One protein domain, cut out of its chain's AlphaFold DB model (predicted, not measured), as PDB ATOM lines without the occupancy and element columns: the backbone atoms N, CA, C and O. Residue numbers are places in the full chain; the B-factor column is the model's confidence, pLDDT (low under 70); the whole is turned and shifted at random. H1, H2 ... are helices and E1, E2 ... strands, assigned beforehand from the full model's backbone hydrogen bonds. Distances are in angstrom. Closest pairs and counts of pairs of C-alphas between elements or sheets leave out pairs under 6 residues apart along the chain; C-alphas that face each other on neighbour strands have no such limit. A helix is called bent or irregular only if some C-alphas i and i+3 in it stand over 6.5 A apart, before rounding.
ATOM      1  N   GLY A   2     214.976 165.234 123.048       41.31
ATOM      2  CA  GLY A   2     213.885 164.289 123.348       41.31
ATOM      3  C   GLY A   2     213.694 163.818 124.797       41.31
ATOM      4  O   GLY A   2     213.225 162.699 124.962       41.31
ATOM      5  N   LYS A   3     214.098 164.580 125.828       58.31
ATOM      6  CA  LYS A   3     213.838 164.282 127.258       58.31
ATOM      7  C   LYS A   3     213.813 165.569 128.089       58.31
ATOM      8  O   LYS A   3     214.446 166.550 127.703       58.31
ATOM      9  N   LEU A   4     213.171 165.522 129.263       71.88
ATOM     10  CA  LEU A   4     213.406 166.484 130.348       71.88
ATOM     11  C   LEU A   4     214.920 166.575 130.634       71.88
ATOM     12  O   LEU A   4     215.609 165.553 130.664       71.88
ATOM     13  N   HIS A   5     215.447 167.789 130.825       78.00
ATOM     14  CA  HIS A   5     216.883 168.019 131.055       78.00
ATOM     15  C   HIS A   5     217.390 167.414 132.370       78.00
ATOM     16  O   HIS A   5     218.570 167.073 132.465       78.00
ATOM     17  N   PHE A   6     216.516 167.283 133.368       83.94
ATOM     18  CA  PHE A   6     216.815 166.659 134.652       83.94
ATOM     19  C   PHE A   6     215.941 165.412 134.862       83.94
ATOM     20  O   PHE A   6     214.786 165.406 134.429       83.94
ATOM     21  N   PRO A   7     216.460 164.353 135.512       79.75
ATOM     22  CA  PRO A   7     215.620 163.254 135.977       79.75
ATOM     23  C   PRO A   7     214.661 163.764 137.070       79.75
ATOM     24  O   PRO A   7     215.080 164.609 137.864       79.75
ATOM     25  N   PRO A   8     213.419 163.250 137.153       78.38
ATOM     26  CA  PRO A   8     212.504 163.609 138.235       78.38
ATOM     27  C   PRO A   8     213.049 163.233 139.619       78.38
ATOM     28  O   PRO A   8     213.774 162.237 139.740       78.38
ATOM     29  N   ALA A   9     212.684 163.973 140.670       77.62
ATOM     30  CA  ALA A   9     213.150 163.669 142.023       77.62
ATOM     31  C   ALA A   9     212.643 162.303 142.530       77.62
ATOM     32  O   ALA A   9     211.533 161.853 142.232       77.62
ATOM     33  N   ALA A  10     213.453 161.631 143.353       72.94
ATOM     34  CA  ALA A  10     213.109 160.312 143.884       72.94
ATOM     35  C   ALA A  10     211.886 160.355 144.826       72.94
ATOM     36  O   ALA A  10     211.043 159.455 144.786       72.94
ATOM     37  N   ASP A  11     211.752 161.412 145.634       75.69
ATOM     38  CA  ASP A  11     210.640 161.621 146.568       75.69
ATOM     39  C   ASP A  11     209.415 162.320 145.942       75.69
ATOM     40  O   ASP A  11     208.452 162.617 146.653       75.69
ATOM     41  N   LEU A  12     209.397 162.510 144.615       81.38
ATOM     42  CA  LEU A  12     208.286 163.125 143.883       81.38
ATOM     43  C   LEU A  12     206.925 162.509 144.248       81.38
ATOM     44  O   LEU A  12     206.779 161.287 144.309       81.38
ATOM     45  N   THR A  13     205.918 163.353 144.488       85.94
ATOM     46  CA  THR A  13     204.589 162.913 144.940       85.94
ATOM     47  C   THR A  13     203.886 162.054 143.879       85.94
ATOM     48  O   THR A  13     204.083 162.241 142.677       85.94
ATOM     49  N   GLY A  14     203.026 161.120 144.303       86.19
ATOM     50  CA  GLY A  14     202.195 160.330 143.381       86.19
ATOM     51  C   GLY A  14     201.424 161.180 142.350       86.19
ATOM     52  O   GLY A  14     201.495 160.874 141.158       86.19
ATOM     53  N   PRO A  15     200.739 162.269 142.760       90.56
ATOM     54  CA  PRO A  15     200.106 163.208 141.836       90.56
ATOM     55  C   PRO A  15     201.076 163.888 140.863       90.56
ATOM     56  O   PRO A  15     200.820 163.857 139.661       90.56
ATOM     57  N   ASP A  16     202.195 164.449 141.329       91.19
ATOM     58  CA  ASP A  16     203.145 165.151 140.455       91.19
ATOM     59  C   ASP A  16     203.793 164.197 139.438       91.19
ATOM     60  O   ASP A  16     203.949 164.572 138.277       91.19
ATOM     61  N   ARG A  17     204.096 162.942 139.822       90.56
ATOM     62  CA  ARG A  17     204.566 161.890 138.891       90.56
ATOM     63  C   ARG A  17     203.583 161.686 137.732       90.56
ATOM     64  O   ARG A  17     204.009 161.531 136.589       90.56
ATOM     65  N   LEU A  18     202.276 161.705 138.011       92.00
ATOM     66  CA  LEU A  18     201.233 161.584 136.988       92.00
ATOM     67  C   LEU A  18     201.146 162.842 136.112       92.00
ATOM     68  O   LEU A  18     201.076 162.713 134.891       92.00
ATOM     69  N   VAL A  19     201.191 164.044 136.701       93.38
ATOM     70  CA  VAL A  19     201.148 165.310 135.942       93.38
ATOM     71  C   VAL A  19     202.363 165.445 135.020       93.38
ATOM     72  O   VAL A  19     202.202 165.652 133.817       93.38
ATOM     73  N   LEU A  20     203.574 165.278 135.558       91.06
ATOM     74  CA  LEU A  20     204.824 165.373 134.803       91.06
ATOM     75  C   LEU A  20     204.896 164.301 133.705       91.06
ATOM     76  O   LEU A  20     205.326 164.587 132.590       91.06
ATOM     77  N   GLY A  21     204.392 163.094 133.983       89.88
ATOM     78  CA  GLY A  21     204.293 162.012 133.006       89.88
ATOM     79  C   GLY A  21     203.300 162.266 131.863       89.88
ATOM     80  O   GLY A  21     203.455 161.651 130.809       89.88
ATOM     81  N   HIS A  22     202.297 163.139 132.028       91.00
ATOM     82  CA  HIS A  22     201.458 163.623 130.916       91.00
ATOM     83  C   HIS A  22     202.176 164.707 130.114       91.00
ATOM     84  O   HIS A  22     202.303 164.558 128.903       91.00
ATOM     85  N   LEU A  23     202.745 165.717 130.781       90.44
ATOM     86  CA  LEU A  23     203.490 166.802 130.125       90.44
ATOM     87  C   LEU A  23     204.683 166.287 129.298       90.44
ATOM     88  O   LEU A  23     204.946 166.783 128.203       90.44
ATOM     89  N   GLN A  24     205.380 165.252 129.780       88.38
ATOM     90  CA  GLN A  24     206.433 164.585 129.015       88.38
ATOM     91  C   GLN A  24     205.877 163.892 127.759       88.38
ATOM     92  O   GLN A  24     206.485 164.002 126.698       88.38
ATOM     93  N   ARG A  25     204.720 163.219 127.847       87.38
ATOM     94  CA  ARG A  25     204.092 162.552 126.693       87.38
ATOM     95  C   ARG A  25     203.561 163.542 125.658       87.38
ATOM     96  O   ARG A  25     203.710 163.271 124.471       87.38
ATOM     97  N   ASP A  26     203.029 164.692 126.076       86.81
ATOM     98  CA  ASP A  26     202.669 165.789 125.162       86.81
ATOM     99  C   ASP A  26     203.891 166.225 124.337       86.81
ATOM    100  O   ASP A  26     203.839 166.317 123.108       86.81
ATOM    101  N   TYR A  27     205.019 166.446 125.021       82.81
ATOM    102  CA  TYR A  27     206.263 166.867 124.390       82.81
ATOM    103  C   TYR A  27     206.854 165.768 123.489       82.81
ATOM    104  O   TYR A  27     207.302 166.060 122.386       82.81
ATOM    105  N   GLU A  28     206.822 164.496 123.897       84.31
ATOM    106  CA  GLU A  28     207.260 163.362 123.066       84.31
ATOM    107  C   GLU A  28     206.373 163.180 121.818       84.31
ATOM    108  O   GLU A  28     206.891 162.916 120.728       84.31
ATOM    109  N   GLN A  29     205.057 163.400 121.925       84.25
ATOM    110  CA  GLN A  29     204.164 163.445 120.763       84.25
ATOM    111  C   GLN A  29     204.522 164.612 119.831       84.25
ATOM    112  O   GLN A  29     204.622 164.407 118.622       84.25
ATOM    113  N   TYR A  30     204.791 165.806 120.358       83.94
ATOM    114  CA  TYR A  30     205.206 166.964 119.559       83.94
ATOM    115  C   TYR A  30     206.567 166.754 118.859       83.94
ATOM    116  O   TYR A  30     206.676 166.897 117.640       83.94
ATOM    117  N   ASP A  31     207.585 166.314 119.604       80.75
ATOM    118  CA  ASP A  31     208.937 166.011 119.111       80.75
ATOM    119  C   ASP A  31     208.898 164.812 118.124       80.75
ATOM    120  O   ASP A  31     209.819 164.664 117.326       80.75
ATOM    121  N   ASP A  66     191.782 161.062 126.589       81.56
ATOM    122  CA  ASP A  66     191.073 160.100 127.440       81.56
ATOM    123  C   ASP A  66     191.941 159.609 128.610       81.56
ATOM    124  O   ASP A  66     191.451 159.515 129.739       81.56
ATOM    125  N   SER A  67     193.243 159.379 128.402       86.81
ATOM    126  CA  SER A  67     194.187 159.056 129.485       86.81
ATOM    127  C   SER A  67     194.289 160.180 130.533       86.81
ATOM    128  O   SER A  67     194.352 159.928 131.742       86.81
ATOM    129  N   GLU A  68     194.251 161.440 130.098       87.75
ATOM    130  CA  GLU A  68     194.200 162.615 130.973       87.75
ATOM    131  C   GLU A  68     192.897 162.683 131.767       87.75
ATOM    132  O   GLU A  68     192.934 162.856 132.986       87.75
ATOM    133  N   GLN A  69     191.744 162.484 131.119       90.00
ATOM    134  CA  GLN A  69     190.445 162.449 131.799       90.00
ATOM    135  C   GLN A  69     190.375 161.326 132.844       90.00
ATOM    136  O   GLN A  69     189.935 161.564 133.972       90.00
ATOM    137  N   GLN A  70     190.880 160.131 132.518       92.06
ATOM    138  CA  GLN A  70     191.020 159.016 133.463       92.06
ATOM    139  C   GLN A  70     191.927 159.387 134.647       92.06
ATOM    140  O   GLN A  70     191.601 159.086 135.795       92.06
ATOM    141  N   THR A  71     193.024 160.108 134.400       93.44
ATOM    142  CA  THR A  71     193.951 160.568 135.447       93.44
ATOM    143  C   THR A  71     193.321 161.637 136.344       93.44
ATOM    144  O   THR A  71     193.426 161.563 137.568       93.44
ATOM    145  N   VAL A  72     192.590 162.599 135.772       93.94
ATOM    146  CA  VAL A  72     191.822 163.605 136.525       93.94
ATOM    147  C   VAL A  72     190.725 162.941 137.365       93.94
ATOM    148  O   VAL A  72     190.507 163.343 138.510       93.94
ATOM    149  N   ALA A  73     190.055 161.910 136.843       93.62
ATOM    150  CA  ALA A  73     189.077 161.125 137.593       93.62
ATOM    151  C   ALA A  73     189.731 160.330 138.740       93.62
ATOM    152  O   ALA A  73     189.222 160.352 139.860       93.62
ATOM    153  N   TYR A  74     190.883 159.695 138.497       94.00
ATOM    154  CA  TYR A  74     191.673 159.002 139.519       94.00
ATOM    155  C   TYR A  74     192.093 159.946 140.658       94.00
ATOM    156  O   TYR A  74     191.820 159.654 141.821       94.00
ATOM    157  N   LEU A  75     192.666 161.114 140.343       93.50
ATOM    158  CA  LEU A  75     193.093 162.098 141.348       93.50
ATOM    159  C   LEU A  75     191.912 162.661 142.162       93.50
ATOM    160  O   LEU A  75     192.020 162.820 143.377       93.50
ATOM    161  N   LYS A  76     190.756 162.900 141.529       93.44
ATOM    162  CA  LYS A  76     189.519 163.281 142.239       93.44
ATOM    163  C   LYS A  76     189.011 162.160 143.156       93.44
ATOM    164  O   LYS A  76     188.547 162.438 144.260       93.44
ATOM    165  N   ASN A  77     189.124 160.901 142.734       93.25
ATOM    166  CA  ASN A  77     188.732 159.739 143.535       93.25
ATOM    167  C   ASN A  77     189.669 159.496 144.730       93.25
ATOM    168  O   ASN A  77     189.179 159.234 145.826       93.25
ATOM    169  N   LEU A  78     190.980 159.702 144.567       91.31
ATOM    170  CA  LEU A  78     191.986 159.658 145.639       91.31
ATOM    171  C   LEU A  78     191.652 160.616 146.805       91.31
ATOM    172  O   LEU A  78     191.982 160.338 147.960       91.31
ATOM    173  N   ASN A  79     190.972 161.732 146.510       91.81
ATOM    174  CA  ASN A  79     190.530 162.748 147.474       91.81
ATOM    175  C   ASN A  79     189.091 162.536 147.999       91.81
ATOM    176  O   ASN A  79     188.692 163.200 148.954       91.81
ATOM    177  N   ASN A  80     188.304 161.627 147.412       92.06
ATOM    178  CA  ASN A  80     186.883 161.418 147.717       92.06
ATOM    179  C   ASN A  80     186.677 160.318 148.784       92.06
ATOM    180  O   ASN A  80     186.852 159.146 148.456       92.06
ATOM    181  N   PRO A  81     186.204 160.622 150.013       89.56
ATOM    182  CA  PRO A  81     186.047 159.627 151.089       89.56
ATOM    183  C   PRO A  81     185.047 158.489 150.819       89.56
ATOM    184  O   PRO A  81     184.920 157.586 151.642       89.56
ATOM    185  N   LYS A  82     184.307 158.545 149.703       91.25
ATOM    186  CA  LYS A  82     183.382 157.497 149.242       91.25
ATOM    187  C   LYS A  82     183.973 156.582 148.161       91.25
ATOM    188  O   LYS A  82     183.252 155.718 147.675       91.25
ATOM    189  N   SER A  83     185.216 156.805 147.733       91.62
ATOM    190  CA  SER A  83     185.893 155.965 146.740       91.62
ATOM    191  C   SER A  83     186.720 154.874 147.416       91.62
ATOM    192  O   SER A  83     187.390 155.132 148.413       91.62
ATOM    193  N   ASP A  84     186.757 153.685 146.817       88.44
ATOM    194  CA  ASP A  84     187.632 152.583 147.246       88.44
ATOM    195  C   ASP A  84     189.133 152.915 147.100       88.44
ATOM    196  O   ASP A  84     189.981 152.253 147.693       88.44
ATOM    197  N   VAL A  85     189.462 153.964 146.333       88.56
ATOM    198  CA  VAL A  85     190.829 154.450 146.057       88.56
ATOM    199  C   VAL A  85     191.245 155.587 147.015       88.56
ATOM    200  O   VAL A  85     192.291 156.201 146.843       88.56
ATOM    201  N   PHE A  86     190.437 155.911 148.026       90.19
ATOM    202  CA  PHE A  86     190.694 157.031 148.936       90.19
ATOM    203  C   PHE A  86     191.944 156.838 149.825       90.19
ATOM    204  O   PHE A  86     191.995 155.920 150.645       90.19
ATOM    205  N   GLU A  87     192.910 157.766 149.757       87.31
ATOM    206  CA  GLU A  87     194.131 157.752 150.587       87.31
ATOM    207  C   GLU A  87     194.293 159.057 151.387       87.31
ATOM    208  O   GLU A  87     194.290 160.155 150.829       87.31
ATOM    209  N   THR A  88     194.487 158.963 152.706       91.19
ATOM    210  CA  THR A  88     194.754 160.121 153.583       91.19
ATOM    211  C   THR A  88     196.241 160.457 153.631       91.19
ATOM    212  O   THR A  88     197.049 159.565 153.886       91.19
ATOM    213  N   PHE A 320     208.191 186.189 137.344       96.25
ATOM    214  CA  PHE A 320     207.911 186.304 135.922       96.25
ATOM    215  C   PHE A 320     206.497 186.852 135.758       96.25
ATOM    216  O   PHE A 320     205.529 186.189 136.115       96.25
ATOM    217  N   VAL A 321     206.398 188.078 135.249       93.12
ATOM    218  CA  VAL A 321     205.136 188.770 134.979       93.12
ATOM    219  C   VAL A 321     205.158 189.169 133.512       93.12
ATOM    220  O   VAL A 321     206.079 189.865 133.081       93.12
ATOM    221  N   ASP A 322     204.182 188.684 132.753       89.25
ATOM    222  CA  ASP A 322     204.062 188.914 131.312       89.25
ATOM    223  C   ASP A 322     203.948 190.398 130.953       89.25
ATOM    224  O   ASP A 322     203.209 191.135 131.595       89.25
ATOM    225  N   GLU A 323     204.655 190.866 129.922       84.75
ATOM    226  CA  GLU A 323     204.608 192.281 129.552       84.75
ATOM    227  C   GLU A 323     203.310 192.734 128.856       84.75
ATOM    228  O   GLU A 323     203.088 193.948 128.780       84.75
ATOM    229  N   VAL A 324     202.479 191.816 128.349       82.56
ATOM    230  CA  VAL A 324     201.274 192.109 127.553       82.56
ATOM    231  C   VAL A 324     200.026 192.147 128.436       82.56
ATOM    232  O   VAL A 324     199.357 193.177 128.489       82.56
ATOM    233  N   GLU A 325     199.753 191.066 129.172       81.81
ATOM    234  CA  GLU A 325     198.578 190.925 130.054       81.81
ATOM    235  C   GLU A 325     199.013 190.580 131.491       81.81
ATOM    236  O   GLU A 325     198.876 189.439 131.944       81.81
ATOM    237  N   PRO A 326     199.583 191.553 132.227       82.94
ATOM    238  CA  PRO A 326     200.204 191.322 133.530       82.94
ATOM    239  C   PRO A 326     199.200 191.198 134.691       82.94
ATOM    240  O   PRO A 326     199.611 191.036 135.841       82.94
ATOM    241  N   ASP A 327     197.901 191.333 134.417       77.88
ATOM    242  CA  ASP A 327     196.788 191.196 135.358       77.88
ATOM    243  C   ASP A 327     196.048 189.847 135.252       77.88
ATOM    244  O   ASP A 327     195.232 189.546 136.122       77.88
ATOM    245  N   SER A 328     196.363 189.001 134.260       82.94
ATOM    246  CA  SER A 328     195.906 187.600 134.226       82.94
ATOM    247  C   SER A 328     196.699 186.757 135.233       82.94
ATOM    248  O   SER A 328     197.932 186.746 135.213       82.94
ATOM    249  N   ASP A 329     196.015 186.003 136.104       81.50
ATOM    250  CA  ASP A 329     196.656 185.121 137.095       81.50
ATOM    251  C   ASP A 329     197.565 184.058 136.442       81.50
ATOM    252  O   ASP A 329     198.592 183.692 137.015       81.50
ATOM    253  N   PHE A 330     197.249 183.613 135.216       87.25
ATOM    254  CA  PHE A 330     198.091 182.709 134.412       87.25
ATOM    255  C   PHE A 330     199.437 183.327 133.998       87.25
ATOM    256  O   PHE A 330     200.378 182.607 133.666       87.25
ATOM    257  N   ARG A 331     199.511 184.662 133.982       89.12
ATOM    258  CA  ARG A 331     200.599 185.467 133.411       89.12
ATOM    259  C   ARG A 331     201.367 186.289 134.445       89.12
ATOM    260  O   ARG A 331     202.473 186.745 134.155       89.12
ATOM    261  N   SER A 332     200.803 186.458 135.640       88.06
ATOM    262  CA  SER A 332     201.393 187.168 136.779       88.06
ATOM    263  C   SER A 332     201.994 186.240 137.847       88.06
ATOM    264  O   SER A 332     202.634 186.727 138.783       88.06
ATOM    265  N   SER A 333     201.793 184.923 137.722       91.56
ATOM    266  CA  SER A 333     202.249 183.877 138.648       91.56
ATOM    267  C   SER A 333     202.836 182.671 137.896       91.56
ATOM    268  O   SER A 333     202.680 182.567 136.679       91.56
ATOM    269  N   ILE A 334     203.503 181.753 138.608       96.00
ATOM    270  CA  ILE A 334     204.097 180.536 138.020       96.00
ATOM    271  C   ILE A 334     203.752 179.262 138.805       96.00
ATOM    272  O   ILE A 334     203.669 179.280 140.038       96.00
ATOM    273  N   THR A 335     203.651 178.138 138.091       97.06
ATOM    274  CA  THR A 335     203.531 176.792 138.677       97.06
ATOM    275  C   THR A 335     204.894 176.093 138.728       97.06
ATOM    276  O   THR A 335     205.653 176.126 137.758       97.06
ATOM    277  N   LEU A 336     205.174 175.399 139.828       95.31
ATOM    278  CA  LEU A 336     206.285 174.477 140.035       95.31
ATOM    279  C   LEU A 336     205.741 173.056 140.256       95.31
ATOM    280  O   LEU A 336     204.914 172.818 141.140       95.31
ATOM    281  N   ILE A 337     206.223 172.113 139.455       93.25
ATOM    282  CA  ILE A 337     206.015 170.665 139.598       93.25
ATOM    283  C   ILE A 337     207.349 170.071 140.066       93.25
ATOM    284  O   ILE A 337     208.394 170.654 139.796       93.25
ATOM    285  N   ASP A 338     207.361 168.929 140.754       87.00
ATOM    286  CA  ASP A 338     208.633 168.323 141.193       87.00
ATOM    287  C   ASP A 338     209.473 169.287 142.047       87.00
ATOM    288  O   ASP A 338     210.641 169.573 141.790       87.00
ATOM    289  N   ALA A 339     208.802 169.858 143.049       86.75
ATOM    290  CA  ALA A 339     209.354 170.822 143.985       86.75
ATOM    291  C   ALA A 339     209.116 170.360 145.438       86.75
ATOM    292  O   ALA A 339     208.026 169.870 145.758       86.75
ATOM    293  N   PRO A 340     210.084 170.558 146.355       87.06
ATOM    294  CA  PRO A 340     209.900 170.345 147.791       87.06
ATOM    295  C   PRO A 340     208.668 171.058 148.372       87.06
ATOM    296  O   PRO A 340     208.006 170.500 149.251       87.06
ATOM    297  N   SER A 341     208.306 172.240 147.861       87.69
ATOM    298  CA  SER A 341     207.053 172.925 148.202       87.69
ATOM    299  C   SER A 341     205.804 172.047 148.020       87.69
ATOM    300  O   SER A 341     204.905 172.096 148.860       87.69
ATOM    301  N   ASN A 342     205.756 171.166 147.014       91.56
ATOM    302  CA  ASN A 342     204.605 170.288 146.809       91.56
ATOM    303  C   ASN A 342     204.521 169.187 147.874       91.56
ATOM    304  O   ASN A 342     203.469 169.000 148.488       91.56
ATOM    305  N   ARG A 343     205.645 168.515 148.162       89.06
ATOM    306  CA  ARG A 343     205.708 167.406 149.130       89.06
ATOM    307  C   ARG A 343     205.596 167.858 150.589       89.06
ATOM    308  O   ARG A 343     204.875 167.243 151.374       89.06
ATOM    309  N   TYR A 344     206.307 168.920 150.964       90.75
ATOM    310  CA  TYR A 344     206.442 169.342 152.363       90.75
ATOM    311  C   TYR A 344     205.528 170.519 152.737       90.75
ATOM    312  O   TYR A 344     205.176 170.653 153.909       90.75
ATOM    313  N   CYS A 345     205.100 171.332 151.762       92.69
ATOM    314  CA  CYS A 345     204.310 172.552 151.973       92.69
ATOM    315  C   CYS A 345     202.936 172.532 151.268       92.69
ATOM    316  O   CYS A 345     202.401 173.583 150.937       92.69
ATOM    317  N   TYR A 346     202.327 171.351 151.106       93.44
ATOM    318  CA  TYR A 346     200.939 171.181 150.645       93.44
ATOM    319  C   TYR A 346     200.651 171.701 149.222       93.44
ATOM    320  O   TYR A 346     199.731 172.490 149.028       93.44
ATOM    321  N   ASN A 347     201.376 171.222 148.205       94.69
ATOM    322  CA  ASN A 347     201.152 171.601 146.795       94.69
ATOM    323  C   ASN A 347     201.271 173.117 146.501       94.69
ATOM    324  O   ASN A 347     200.715 173.591 145.510       94.69
ATOM    325  N   ASP A 348     202.009 173.874 147.325       93.75
ATOM    326  CA  ASP A 348     202.226 175.327 147.170       93.75
ATOM    327  C   ASP A 348     202.914 175.709 145.846       93.75
ATOM    328  O   ASP A 348     202.682 176.795 145.320       93.75
ATOM    329  N   GLY A 349     203.669 174.790 145.231       94.62
ATOM    330  CA  GLY A 349     204.192 174.957 143.874       94.62
ATOM    331  C   GLY A 349     203.101 175.188 142.824       94.62
ATOM    332  O   GLY A 349     203.353 175.829 141.812       94.62
ATOM    333  N   TYR A 350     201.853 174.783 143.055       96.31
ATOM    334  CA  TYR A 350     200.736 175.095 142.160       96.31
ATOM    335  C   TYR A 350     200.143 176.504 142.393       96.31
ATOM    336  O   TYR A 350     198.929 176.692 142.288       96.31
ATOM    337  N   HIS A 351     200.972 177.520 142.671       95.38
ATOM    338  CA  HIS A 351     200.544 178.884 143.029       95.38
ATOM    339  C   HIS A 351     199.601 179.545 142.006       95.38
ATOM    340  O   HIS A 351     198.624 180.182 142.396       95.38
ATOM    341  N   THR A 352     199.776 179.310 140.701       93.00
ATOM    342  CA  THR A 352     198.802 179.756 139.680       93.00
ATOM    343  C   THR A 352     197.422 179.114 139.873       93.00
ATOM    344  O   THR A 352     196.393 179.778 139.778       93.00
ATOM    345  N   SER A 353     197.374 177.824 140.222       93.44
ATOM    346  CA  SER A 353     196.127 177.110 140.548       93.44
ATOM    347  C   SER A 353     195.521 177.586 141.874       93.44
ATOM    348  O   SER A 353     194.310 177.458 142.071       93.44
ATOM    349  N   HIS A 354     196.334 178.137 142.779       91.31
ATOM    350  CA  HIS A 354     195.862 178.821 143.981       91.31
ATOM    351  C   HIS A 354     195.253 180.191 143.656       91.31
ATOM    352  O   HIS A 354     194.122 180.452 144.048       91.31
ATOM    353  N   HIS A 355     195.927 181.033 142.873       85.94
ATOM    354  CA  HIS A 355     195.405 182.342 142.461       85.94
ATOM    355  C   HIS A 355     194.059 182.252 141.726       85.94
ATOM    356  O   HIS A 355     193.103 182.926 142.101       85.94
ATOM    357  N   LEU A 356     193.939 181.324 140.771       85.94
ATOM    358  CA  LEU A 356     192.704 181.089 140.010       85.94
ATOM    359  C   LEU A 356     191.513 180.618 140.864       85.94
ATOM    360  O   LEU A 356     190.363 180.735 140.441       85.94
ATOM    361  N   ASN A 357     191.758 180.038 142.044       87.69
ATOM    362  CA  ASN A 357     190.717 179.724 143.020       87.69
ATOM    363  C   ASN A 357     191.326 179.594 144.428       87.69
ATOM    364  O   ASN A 357     191.663 178.478 144.838       87.69
ATOM    365  N   PRO A 358     191.381 180.685 145.216       87.25
ATOM    366  CA  PRO A 358     192.018 180.657 146.532       87.25
ATOM    367  C   PRO A 358     191.286 179.803 147.574       87.25
ATOM    368  O   PRO A 358     191.774 179.642 148.685       87.25
ATOM    369  N   LEU A 359     190.101 179.272 147.248       89.12
ATOM    370  CA  LEU A 359     189.325 178.351 148.085       89.12
ATOM    371  C   LEU A 359     189.421 176.889 147.605       89.12
ATOM    372  O   LEU A 359     188.690 176.034 148.109       89.12
ATOM    373  N   ARG A 360     190.279 176.592 146.623       91.12
ATOM    374  CA  ARG A 360     190.574 175.228 146.168       91.12
ATOM    375  C   ARG A 360     191.284 174.459 147.285       91.12
ATOM    376  O   ARG A 360     192.090 175.014 148.023       91.12
ATOM    377  N   HIS A 361     190.968 173.176 147.433       93.69
ATOM    378  CA  HIS A 361     191.654 172.336 148.406       93.69
ATOM    379  C   HIS A 361     193.061 171.986 147.903       93.69
ATOM    380  O   HIS A 361     193.221 171.658 146.728       93.69
ATOM    381  N   TRP A 362     194.064 171.981 148.785       93.75
ATOM    382  CA  TRP A 362     195.470 171.812 148.395       93.75
ATOM    383  C   TRP A 362     195.741 170.535 147.570       93.75
ATOM    384  O   TRP A 362     196.503 170.542 146.602       93.75
ATOM    385  N   ARG A 363     195.042 169.432 147.870       93.38
ATOM    386  CA  ARG A 363     195.138 168.169 147.104       93.38
ATOM    387  C   ARG A 363     194.443 168.171 145.739       93.38
ATOM    388  O   ARG A 363     194.657 167.238 144.970       93.38
ATOM    389  N   ASP A 364     193.629 169.176 145.428       94.38
ATOM    390  CA  ASP A 364     192.917 169.273 144.149       94.38
ATOM    391  C   ASP A 364     193.712 170.058 143.090       94.38
ATOM    392  O   ASP A 364     193.357 170.002 141.912       94.38
ATOM    393  N   HIS A 365     194.795 170.759 143.460       95.38
ATOM    394  CA  HIS A 365     195.600 171.533 142.506       95.38
ATOM    395  C   HIS A 365     196.153 170.711 141.323       95.38
ATOM    396  O   HIS A 365     195.987 171.188 140.199       95.38
ATOM    397  N   PRO A 366     196.710 169.488 141.492       95.56
ATOM    398  CA  PRO A 366     197.207 168.689 140.364       95.56
ATOM    399  C   PRO A 366     196.087 168.254 139.402       95.56
ATOM    400  O   PRO A 366     196.245 168.298 138.182       95.56
ATOM    401  N   ALA A 367     194.917 167.892 139.944       95.62
ATOM    402  CA  ALA A 367     193.747 167.510 139.152       95.62
ATOM    403  C   ALA A 367     193.127 168.711 138.416       95.62
ATOM    404  O   ALA A 367     192.649 168.569 137.292       95.62
ATOM    405  N   ALA A 368     193.143 169.893 139.042       94.12
ATOM    406  CA  ALA A 368     192.721 171.144 138.424       94.12
ATOM    407  C   ALA A 368     193.696 171.601 137.331       94.12
ATOM    408  O   ALA A 368     193.244 172.028 136.274       94.12
ATOM    409  N   PHE A 369     195.007 171.466 137.555       95.50
ATOM    410  CA  PHE A 369     196.036 171.778 136.566       95.50
ATOM    411  C   PHE A 369     195.847 170.947 135.290       95.50
ATOM    412  O   PHE A 369     195.705 171.529 134.221       95.50
ATOM    413  N   LEU A 370     195.733 169.614 135.394       94.50
ATOM    414  CA  LEU A 370     195.471 168.761 134.225       94.50
ATOM    415  C   LEU A 370     194.139 169.108 133.542       94.50
ATOM    416  O   LEU A 370     194.096 169.294 132.330       94.50
ATOM    417  N   ALA A 371     193.059 169.298 134.311       92.88
ATOM    418  CA  ALA A 371     191.759 169.693 133.759       92.88
ATOM    419  C   ALA A 371     191.755 171.084 133.086       92.88
ATOM    420  O   ALA A 371     190.843 171.383 132.318       92.88
ATOM    421  N   GLN A 372     192.751 171.929 133.371       91.56
ATOM    422  CA  GLN A 372     192.946 173.249 132.767       91.56
ATOM    423  C   GLN A 372     194.202 173.310 131.870       91.56
ATOM    424  O   GLN A 372     194.552 174.400 131.425       91.56
ATOM    425  N   LYS A 373     194.864 172.182 131.549       92.12
ATOM    426  CA  LYS A 373     196.157 172.140 130.827       92.12
ATOM    427  C   LYS A 373     196.119 172.920 129.511       92.12
ATOM    428  O   LYS A 373     197.032 173.688 129.216       92.12
ATOM    429  N   LYS A 374     195.022 172.790 128.758       89.94
ATOM    430  CA  LYS A 374     194.804 173.580 127.542       89.94
ATOM    431  C   LYS A 374     194.748 175.088 127.825       89.94
ATOM    432  O   LYS A 374     195.390 175.840 127.116       89.94
ATOM    433  N   GLN A 375     194.073 175.535 128.882       87.69
ATOM    434  CA  GLN A 375     194.052 176.958 129.238       87.69
ATOM    435  C   GLN A 375     195.440 177.461 129.674       87.69
ATOM    436  O   GLN A 375     195.833 178.551 129.283       87.69
ATOM    437  N   TYR A 376     196.226 176.657 130.401       91.38
ATOM    438  CA  TYR A 376     197.630 176.985 130.705       91.38
ATOM    439  C   TYR A 376     198.486 177.150 129.430       91.38
ATOM    440  O   TYR A 376     199.360 178.016 129.391       91.38
ATOM    441  N   SER A 377     198.223 176.348 128.393       90.62
ATOM    442  CA  SER A 377     198.828 176.477 127.060       90.62
ATOM    443  C   SER A 377     198.356 177.743 126.332       90.62
ATOM    444  O   SER A 377     199.185 178.564 125.951       90.62
ATOM    445  N   ASP A 378     197.041 177.920 126.178       88.94
ATOM    446  CA  ASP A 378     196.415 179.011 125.415       88.94
ATOM    447  C   ASP A 378     196.701 180.401 126.040       88.94
ATOM    448  O   ASP A 378     196.870 181.389 125.331       88.94
ATOM    449  N   GLU A 379     196.831 180.489 127.370       86.56
ATOM    450  CA  GLU A 379     197.251 181.705 128.091       86.56
ATOM    451  C   GLU A 379     198.786 181.897 128.088       86.56
ATOM    452  O   GLU A 379     199.290 182.919 128.553       86.56
ATOM    453  N   HIS A 380     199.569 180.952 127.555       89.12
ATOM    454  CA  HIS A 380     201.039 180.924 127.612       89.12
ATOM    455  C   HIS A 380     201.611 181.049 129.044       89.12
ATOM    456  O   HIS A 380     202.612 181.742 129.272       89.12
ATOM    457  N   ALA A 381     200.985 180.369 130.007       92.88
ATOM    458  CA  ALA A 381     201.420 180.322 131.403       92.88
ATOM    459  C   ALA A 381     202.804 179.660 131.556       92.88
ATOM    460  O   ALA A 381     203.215 178.853 130.718       92.88
ATOM    461  N   LEU A 382     203.527 179.967 132.641       96.06
ATOM    462  CA  LEU A 382     204.829 179.348 132.923       96.06
ATOM    463  C   LEU A 382     204.713 178.214 133.947       96.06
ATOM    464  O   LEU A 382     204.222 178.399 135.064       96.06
ATOM    465  N   VAL A 383     205.239 177.050 133.567       96.25
ATOM    466  CA  VAL A 383     205.381 175.864 134.415       96.25
ATOM    467  C   VAL A 383     206.855 175.483 134.453       96.25
ATOM    468  O   VAL A 383     207.473 175.329 133.403       96.25
ATOM    469  N   PHE A 384     207.417 175.305 135.644       95.69
ATOM    470  CA  PHE A 384     208.767 174.769 135.825       95.69
ATOM    471  C   PHE A 384     208.726 173.406 136.524       95.69
ATOM    472  O   PHE A 384     207.744 173.070 137.188       95.69
ATOM    473  N   TYR A 385     209.804 172.634 136.391       93.62
ATOM    474  CA  TYR A 385     210.025 171.380 137.112       93.62
ATOM    475  C   TYR A 385     211.420 171.328 137.758       93.62
ATOM    476  O   TYR A 385     212.351 171.995 137.294       93.62
ATOM    477  N   ASN A 386     211.564 170.519 138.815       91.50
ATOM    478  CA  ASN A 386     212.826 170.285 139.532       91.50
ATOM    479  C   ASN A 386     213.497 171.588 140.030       91.50
ATOM    480  O   ASN A 386     214.717 171.754 139.972       91.50
ATOM    481  N   ILE A 387     212.687 172.551 140.484       93.12
ATOM    482  CA  ILE A 387     213.149 173.796 141.106       93.12
ATOM    483  C   ILE A 387     212.084 174.343 142.068       93.12
ATOM    484  O   ILE A 387     210.897 174.317 141.766       93.12
ATOM    485  N   ASP A 388     212.515 174.837 143.231       92.81
ATOM    486  CA  ASP A 388     211.662 175.423 144.280       92.81
ATOM    487  C   ASP A 388     211.686 176.964 144.238       92.81
ATOM    488  O   ASP A 388     212.676 177.533 143.778       92.81
ATOM    489  N   TYR A 389     210.676 177.669 144.771       94.75
ATOM    490  CA  TYR A 389     210.616 179.143 144.770       94.75
ATOM    491  C   TYR A 389     211.852 179.814 145.391       94.75
ATOM    492  O   TYR A 389     212.314 180.846 144.890       94.75
ATOM    493  N   PHE A 390     212.430 179.224 146.442       93.75
ATOM    494  CA  PHE A 390     213.666 179.735 147.045       93.75
ATOM    495  C   PHE A 390     214.877 179.544 146.123       93.75
ATOM    496  O   PHE A 390     215.663 180.476 145.939       93.75
ATOM    497  N   MET A 391     215.008 178.367 145.501       94.69
ATOM    498  CA  MET A 391     216.097 178.076 144.563       94.69
ATOM    499  C   MET A 391     215.976 178.934 143.300       94.69
ATOM    500  O   MET A 391     216.942 179.577 142.908       94.69
ATOM    501  N   LEU A 392     214.770 179.034 142.734       96.38
ATOM    502  CA  LEU A 392     214.425 179.883 141.596       96.38
ATOM    503  C   LEU A 392     214.800 181.342 141.857       96.38
ATOM    504  O   LEU A 392     215.435 181.965 141.009       96.38
ATOM    505  N   THR A 393     214.494 181.869 143.047       96.81
ATOM    506  CA  THR A 393     214.881 183.234 143.434       96.81
ATOM    507  C   THR A 393     216.402 183.400 143.468       96.81
ATOM    508  O   THR A 393     216.926 184.343 142.879       96.81
ATOM    509  N   VAL A 394     217.144 182.470 144.080       96.31
ATOM    510  CA  VAL A 394     218.620 182.518 144.116       96.31
ATOM    511  C   VAL A 394     219.229 182.386 142.712       96.31
ATOM    512  O   VAL A 394     220.139 183.140 142.363       96.31
ATOM    513  N   THR A 395     218.719 181.478 141.877       96.94
ATOM    514  CA  THR A 395     219.157 181.277 140.486       96.94
ATOM    515  C   THR A 395     218.890 182.516 139.622       96.94
ATOM    516  O   THR A 395     219.773 182.938 138.870       96.94
ATOM    517  N   LEU A 396     217.720 183.145 139.772       97.38
ATOM    518  CA  LEU A 396     217.326 184.357 139.051       97.38
ATOM    519  C   LEU A 396     218.150 185.581 139.470       97.38
ATOM    520  O   LEU A 396     218.633 186.318 138.614       97.38
ATOM    521  N   LEU A 397     218.381 185.776 140.771       96.94
ATOM    522  CA  LEU A 397     219.243 186.850 141.276       96.94
ATOM    523  C   LEU A 397     220.722 186.639 140.905       96.94
ATOM    524  O   LEU A 397     221.464 187.610 140.765       96.94
ATOM    525  N   SER A 398     221.125 185.387 140.664       96.81
ATOM    526  CA  SER A 398     222.415 185.018 140.060       96.81
ATOM    527  C   SER A 398     222.431 185.142 138.525       96.81
ATOM    528  O   SER A 398     223.440 184.822 137.901       96.81
ATOM    529  N   LYS A 399     221.321 185.575 137.905       96.19
ATOM    530  CA  LYS A 399     221.113 185.715 136.449       96.19
ATOM    531  C   LYS A 399     221.375 184.434 135.642       96.19
ATOM    532  O   LYS A 399     221.650 184.497 134.444       96.19
ATOM    533  N   ASN A 400     221.249 183.258 136.263       96.75
ATOM    534  CA  ASN A 400     221.446 181.970 135.598       96.75
ATOM    535  C   ASN A 400     220.167 181.527 134.859       96.75
ATOM    536  O   ASN A 400     219.506 180.551 135.217       96.75
ATOM    537  N   TYR A 401     219.815 182.282 133.817       97.00
ATOM    538  CA  TYR A 401     218.650 182.017 132.973       97.00
ATOM    539  C   TYR A 401     218.744 180.693 132.206       97.00
ATOM    540  O   TYR A 401     217.710 180.098 131.930       97.00
ATOM    541  N   ASP A 402     219.951 180.211 131.895       96.06
ATOM    542  CA  ASP A 402     220.172 178.908 131.255       96.06
ATOM    543  C   ASP A 402     219.624 177.758 132.118       96.06
ATOM    544  O   ASP A 402     218.858 176.927 131.630       96.06
ATOM    545  N   HIS A 403     219.919 177.748 133.422       95.81
ATOM    546  CA  HIS A 403     219.344 176.751 134.326       95.81
ATOM    547  C   HIS A 403     217.812 176.853 134.389       95.81
ATOM    548  O   HIS A 403     217.132 175.830 134.288       95.81
ATOM    549  N   LEU A 404     217.272 178.072 134.489       96.44
ATOM    550  CA  LEU A 404     215.827 178.322 134.548       96.44
ATOM    551  C   LEU A 404     215.109 177.883 133.261       96.44
ATOM    552  O   LEU A 404     214.039 177.288 133.334       96.44
ATOM    553  N   ALA A 405     215.715 178.101 132.092       95.81
ATOM    554  CA  ALA A 405     215.179 177.678 130.801       95.81
ATOM    555  C   ALA A 405     215.209 176.149 130.607       95.81
ATOM    556  O   ALA A 405     214.325 175.607 129.949       95.81
ATOM    557  N   ARG A 406     216.162 175.436 131.228       94.44
ATOM    558  CA  ARG A 406     216.192 173.955 131.282       94.44
ATOM    559  C   ARG A 406     215.185 173.361 132.273       94.44
ATOM    560  O   ARG A 406     214.781 172.209 132.107       94.44
ATOM    561  N   CYS A 407     214.805 174.131 133.295       94.62
ATOM    562  CA  CYS A 407     213.728 173.819 134.238       94.62
ATOM    563  C   CYS A 407     212.334 174.206 133.718       94.62
ATOM    564  O   CYS A 407     211.353 173.841 134.351       94.62
ATOM    565  N   LEU A 408     212.208 174.937 132.606       94.44
ATOM    566  CA  LEU A 408     210.909 175.302 132.035       94.44
ATOM    567  C   LEU A 408     210.278 174.092 131.322       94.44
ATOM    568  O   LEU A 408     210.924 173.467 130.480       94.44
ATOM    569  N   VAL A 409     209.008 173.797 131.611       92.50
ATOM    570  CA  VAL A 409     208.187 172.845 130.849       92.50
ATOM    571  C   VAL A 409     207.390 173.628 129.799       92.50
ATOM    572  O   VAL A 409     206.433 174.313 130.162       92.50
ATOM    573  N   PRO A 410     207.761 173.576 128.509       90.00
ATOM    574  CA  PRO A 410     207.038 174.304 127.476       90.00
ATOM    575  C   PRO A 410     205.685 173.652 127.162       90.00
ATOM    576  O   PRO A 410     205.602 172.436 126.992       90.00
ATOM    577  N   MET A 411     204.644 174.470 127.008       89.56
ATOM    578  CA  MET A 411     203.302 174.046 126.585       89.56
ATOM    579  C   MET A 411     202.845 174.808 125.334       89.56
ATOM    580  O   MET A 411     203.168 175.987 125.172       89.56
ATOM    581  N   GLY A 412     202.092 174.143 124.452       88.38
ATOM    582  CA  GLY A 412     201.578 174.747 123.218       88.38
ATOM    583  C   GLY A 412     202.692 175.332 122.350       88.38
ATOM    584  O   GLY A 412     203.728 174.700 122.145       88.38
ATOM    585  N   ASP A 413     202.519 176.576 121.903       87.00
ATOM    586  CA  ASP A 413     203.508 177.288 121.084       87.00
ATOM    587  C   ASP A 413     204.885 177.422 121.753       87.00
ATOM    588  O   ASP A 413     205.901 177.491 121.064       87.00
ATOM    589  N   GLN A 414     204.969 177.370 123.090       89.50
ATOM    590  CA  GLN A 414     206.259 177.385 123.790       89.50
ATOM    591  C   GLN A 414     207.134 176.162 123.445       89.50
ATOM    592  O   GLN A 414     208.350 176.199 123.659       89.50
ATOM    593  N   MET A 415     206.544 175.069 122.935       88.31
ATOM    594  CA  MET A 415     207.279 173.872 122.508       88.31
ATOM    595  C   MET A 415     208.150 174.129 121.271       88.31
ATOM    596  O   MET A 415     209.166 173.455 121.115       88.31
ATOM    597  N   GLN A 416     207.815 175.137 120.458       88.88
ATOM    598  CA  GLN A 416     208.599 175.555 119.288       88.88
ATOM    599  C   GLN A 416     209.917 176.251 119.677       88.88
ATOM    600  O   GLN A 416     210.865 176.249 118.898       88.88
ATOM    601  N   LEU A 417     209.992 176.838 120.878       89.31
ATOM    602  CA  LEU A 417     211.098 177.711 121.285       89.31
ATOM    603  C   LEU A 417     212.408 176.943 121.526       89.31
ATOM    604  O   LEU A 417     212.442 175.961 122.277       89.31
ATOM    605  N   SER A 418     213.512 177.459 120.990       92.00
ATOM    606  CA  SER A 418     214.881 177.068 121.356       92.00
ATOM    607  C   SER A 418     215.205 177.360 122.832       92.00
ATOM    608  O   SER A 418     214.428 177.993 123.556       92.00
ATOM    609  N   LEU A 419     216.359 176.888 123.318       91.88
ATOM    610  CA  LEU A 419     216.806 177.181 124.685       91.88
ATOM    611  C   LEU A 419     217.130 178.678 124.840       91.88
ATOM    612  O   LEU A 419     216.816 179.288 125.859       91.88
ATOM    613  N   GLU A 420     217.692 179.269 123.793       94.62
ATOM    614  CA  GLU A 420     218.047 180.675 123.658       94.62
ATOM    615  C   GLU A 420     216.797 181.569 123.679       94.62
ATOM    616  O   GLU A 420     216.733 182.535 124.441       94.62
ATOM    617  N   GLU A 421     215.749 181.214 122.930       94.50
ATOM    618  CA  GLU A 421     214.471 181.938 122.955       94.50
ATOM    619  C   GLU A 421     213.746 181.793 124.299       94.50
ATOM    620  O   GLU A 421     213.145 182.756 124.774       94.50
ATOM    621  N   LYS A 422     213.846 180.630 124.962       95.25
ATOM    622  CA  LYS A 422     213.360 180.449 126.341       95.25
ATOM    623  C   LYS A 422     214.120 181.347 127.324       95.25
ATOM    624  O   LYS A 422     213.495 181.959 128.188       95.25
ATOM    625  N   VAL A 423     215.438 181.499 127.172       96.94
ATOM    626  CA  VAL A 423     216.243 182.448 127.962       96.94
ATOM    627  C   VAL A 423     215.782 183.895 127.742       96.94
ATOM    628  O   VAL A 423     215.593 184.618 128.723       96.94
ATOM    629  N   GLU A 424     215.547 184.325 126.499       96.31
ATOM    630  CA  GLU A 424     215.056 185.685 126.219       96.31
ATOM    631  C   GLU A 424     213.609 185.913 126.681       96.31
ATOM    632  O   GLU A 424     213.302 186.982 127.212       96.31
ATOM    633  N   LEU A 425     212.727 184.911 126.576       95.38
ATOM    634  CA  LEU A 425     211.370 184.948 127.134       95.38
ATOM    635  C   LEU A 425     211.399 185.187 128.653       95.38
ATOM    636  O   LEU A 425     210.693 186.061 129.162       95.38
ATOM    637  N   LEU A 426     212.241 184.440 129.376       96.81
ATOM    638  CA  LEU A 426     212.382 184.572 130.826       96.81
ATOM    639  C   LEU A 426     213.001 185.920 131.223       96.81
ATOM    640  O   LEU A 426     212.488 186.568 132.134       96.81
ATOM    641  N   LYS A 427     214.039 186.398 130.520       96.75
ATOM    642  CA  LYS A 427     214.589 187.753 130.723       96.75
ATOM    643  C   LYS A 427     213.503 188.815 130.571       96.75
ATOM    644  O   LYS A 427     213.333 189.652 131.457       96.75
ATOM    645  N   ARG A 428     212.731 188.756 129.483       95.69
ATOM    646  CA  ARG A 428     211.688 189.735 129.160       95.69
ATOM    647  C   ARG A 428     210.624 189.829 130.261       95.69
ATOM    648  O   ARG A 428     210.385 190.923 130.770       95.69
ATOM    649  N   LYS A 429     210.113 188.684 130.735       95.50
ATOM    650  CA  LYS A 429     209.130 188.584 131.835       95.50
ATOM    651  C   LYS A 429     209.673 188.992 133.222       95.50
ATOM    652  O   LYS A 429     208.903 189.092 134.178       95.50
ATOM    653  N   THR A 430     210.972 189.273 133.376       96.75
ATOM    654  CA  THR A 430     211.558 189.829 134.624       96.75
ATOM    655  C   THR A 430     211.772 191.346 134.582       96.75
ATOM    656  O   THR A 430     212.105 191.956 135.607       96.75
ATOM    657  N   ARG A 431     211.572 191.976 133.413       95.62
ATOM    658  CA  ARG A 431     211.743 193.418 133.202       95.62
ATOM    659  C   ARG A 431     210.788 194.218 134.090       95.62
ATOM    660  O   ARG A 431     209.583 193.961 134.101       95.62
ATOM    661  N   LYS A 432     211.305 195.235 134.790       94.81
ATOM    662  CA  LYS A 432     210.474 196.219 135.509       94.81
ATOM    663  C   LYS A 432     209.491 196.919 134.558       94.81
ATOM    664  O   LYS A 432     209.874 197.283 133.445       94.81
ATOM    665  N   PHE A 433     208.269 197.163 135.020       92.31
ATOM    666  CA  PHE A 433     207.326 198.044 134.327       92.31
ATOM    667  C   PHE A 433     207.640 199.509 134.668       92.31
ATOM    668  O   PHE A 433     208.075 199.801 135.788       92.31
ATOM    669  N   SER A 434     207.433 200.428 133.724       87.31
ATOM    670  CA  SER A 434     207.438 201.871 134.014       87.31
ATOM    671  C   SER A 434     206.116 202.319 134.662       87.31
ATOM    672  O   SER A 434     205.131 201.580 134.636       87.31
ATOM    673  N   GLU A 435     206.052 203.518 135.256       82.50
ATOM    674  CA  GLU A 435     204.779 204.016 135.815       82.50
ATOM    675  C   GLU A 435     203.757 204.325 134.704       82.50
ATOM    676  O   GLU A 435     202.555 204.207 134.929       82.50
ATOM    677  N   GLU A 436     204.224 204.646 133.494       76.62
ATOM    678  CA  GLU A 436     203.407 204.810 132.291       76.62
ATOM    679  C   GLU A 436     202.799 203.468 131.860       76.62
ATOM    680  O   GLU A 436     201.585 203.384 131.700       76.62
ATOM    681  N   GLU A 437     203.596 202.394 131.773       80.88
ATOM    682  CA  GLU A 437     203.076 201.040 131.513       80.88
ATOM    683  C   GLU A 437     202.115 200.570 132.612       80.88
ATOM    684  O   GLU A 437     201.126 199.892 132.337       80.88
ATOM    685  N   ILE A 438     202.383 200.931 133.871       80.69
ATOM    686  CA  ILE A 438     201.508 200.601 134.998       80.69
ATOM    687  C   ILE A 438     200.170 201.345 134.881       80.69
ATOM    688  O   ILE A 438     199.112 200.737 135.057       80.69
ATOM    689  N   ALA A 439     200.200 202.639 134.551       71.88
ATOM    690  CA  ALA A 439     199.017 203.458 134.288       71.88
ATOM    691  C   ALA A 439     198.297 203.073 132.981       71.88
ATOM    692  O   ALA A 439     197.106 203.352 132.821       71.88
ATOM    693  N   GLU A 440     198.986 202.403 132.059       74.69
ATOM    694  CA  GLU A 440     198.385 201.832 130.865       74.69
ATOM    695  C   GLU A 440     197.642 200.524 131.166       74.69
ATOM    696  O   GLU A 440     196.489 200.390 130.751       74.69
ATOM    697  N   LYS A 441     198.281 199.586 131.873       75.88
ATOM    698  CA  LYS A 441     197.820 198.191 132.000       75.88
ATOM    699  C   LYS A 441     196.867 198.003 133.188       75.88
ATOM    700  O   LYS A 441     195.727 197.593 132.999       75.88
TER     701      LYS A 441
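Overview. This is residues 2 to 31, 66 to 88 and 320 to 441 of the 1235 residues of the protein "Lipid metabolic process" of Didymella rabiei (UniProt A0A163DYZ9). Two short parallel strands, E1 and E2, lie in the middle of a body of mostly short helices: on one side H5 packs on E1, and beyond H5 the helices H6 and H2 run side by side, with one end of H1 reaching both. On the other side of the strands H8, H9 and H11 form a second group of helices, and H12 lies off at one end of the long axis, touching no helix. The printed part has 175 residues with twelve named helices and two named strands, in the order H1 H2 H3 E1 H4 H5 H6 H7 E2 H8 H9 H10 H11 H12; the class is mostly helix. The whole is compact, with a radius of gyration of the C-alphas of 16.5 A and spans of 55 by 37 by 30 A.

Arrangement. Go from the first residue to H1, residues 14 to 31, H2, residues 66 to 78, and H6, residues 362 to 371: these are an up-and-down bundle, three helices of which each runs against the one before it. H2 and H6 touch at a shallow tilt of 13 degrees, closest at the C-alphas of Val 72 and Ala 367, 5.1 A apart. With residues 15 to 19 alone H1 touches H6, the C-alphas of Pro 15 and Pro 366 being the closest at 6.4 A; H1 and H2 only just touch, with 3 pairs of C-alphas within 8 A, the closest those of Pro 15 and Leu 75 at 7.1 A. H3, residues 329 to 332, only just touches H5, residues 348 to 355, with the C-alphas of Phe 330 and Thr 352 closest at 6.1 A. H5 touches H6 at 67 degrees, a steep tilt only just short of about perpendicular, with the C-alphas of Ser 353 and His 365 closest at 5.9 A. H4, residues 340 to 344, and H5 touch only at the corner, closest at the C-alphas of Ser 341 and Asp 348, 5.5 A apart. E1, residues 334 to 337, and E2, residues 382 to 385, are parallel neighbours at 25 degrees; look for N 337 and O 384, 2.9 A apart, within hydrogen-bond range. E1, H4, H5, H6, H7 and E2 make a strand-helix-strand unit, two parallel neighbour strands with helices between them. H7, residues 373 to 378, only just touches H10, residues 412 to 416, with 3 pairs of C-alphas within 8 A, those of Ser 377 and Gly 412 closest at 5.0 A. H8, residues 389 to 397, and H9, residues 401 to 406, are a helical hairpin, closest at the C-alphas of Leu 392 and Leu 404, 7.4 A apart. H9 touches H11, residues 419 to 429, at a steep tilt of 58 degrees, with the C-alphas of Ala 405 and Lys 422 closest at 5.6 A. H12, residues 435 to 441, is apart from H11. Every O i to N i+4 pair is within hydrogen-bond range in H2, H4, H7, H8, H9, H11 and H12; the counts are 13 of 14 in H1, 2 of 4 in H5, 4 of 6 in H6 and 0 of 1 in H10, where 2 of 2 O i to N i+3 pairs are, and H3 is too short for an i+4 pair.

Along the chain. Find C-alpha 14 at (202.195, 160.330, 143.381); from there H1 runs 25.8 A to C-alpha 31. H2 is 18.2 A long, H11 15.5 A and H6 15.2 A. H5 and H6 are irregular: C-alphas 349 and 352 are 8.3 A apart, and C-alphas 363 and 366 are 7.1 A apart. E1 begins at C-alpha 334, (204.097, 180.536, 138.020), and H12 ends at C-alpha 441, (197.820, 198.191, 132.000).

Size, cuts and confidence. The C-alphas farthest apart are those of Asp 84 and Glu 436, at 56.6 A. Look for two cuts: residues 32 to 65 are not printed, with 20.6 A between C-alphas 31 and 66, and residues 89 to 319 are not printed, with 34.2 A between C-alphas 88 and 320. Of the links that are printed whole, H5 to H6 is short, the others are tight, and none is long. The mean pLDDT of the printed part is 89.7, and residues 2 to 3 are under 70.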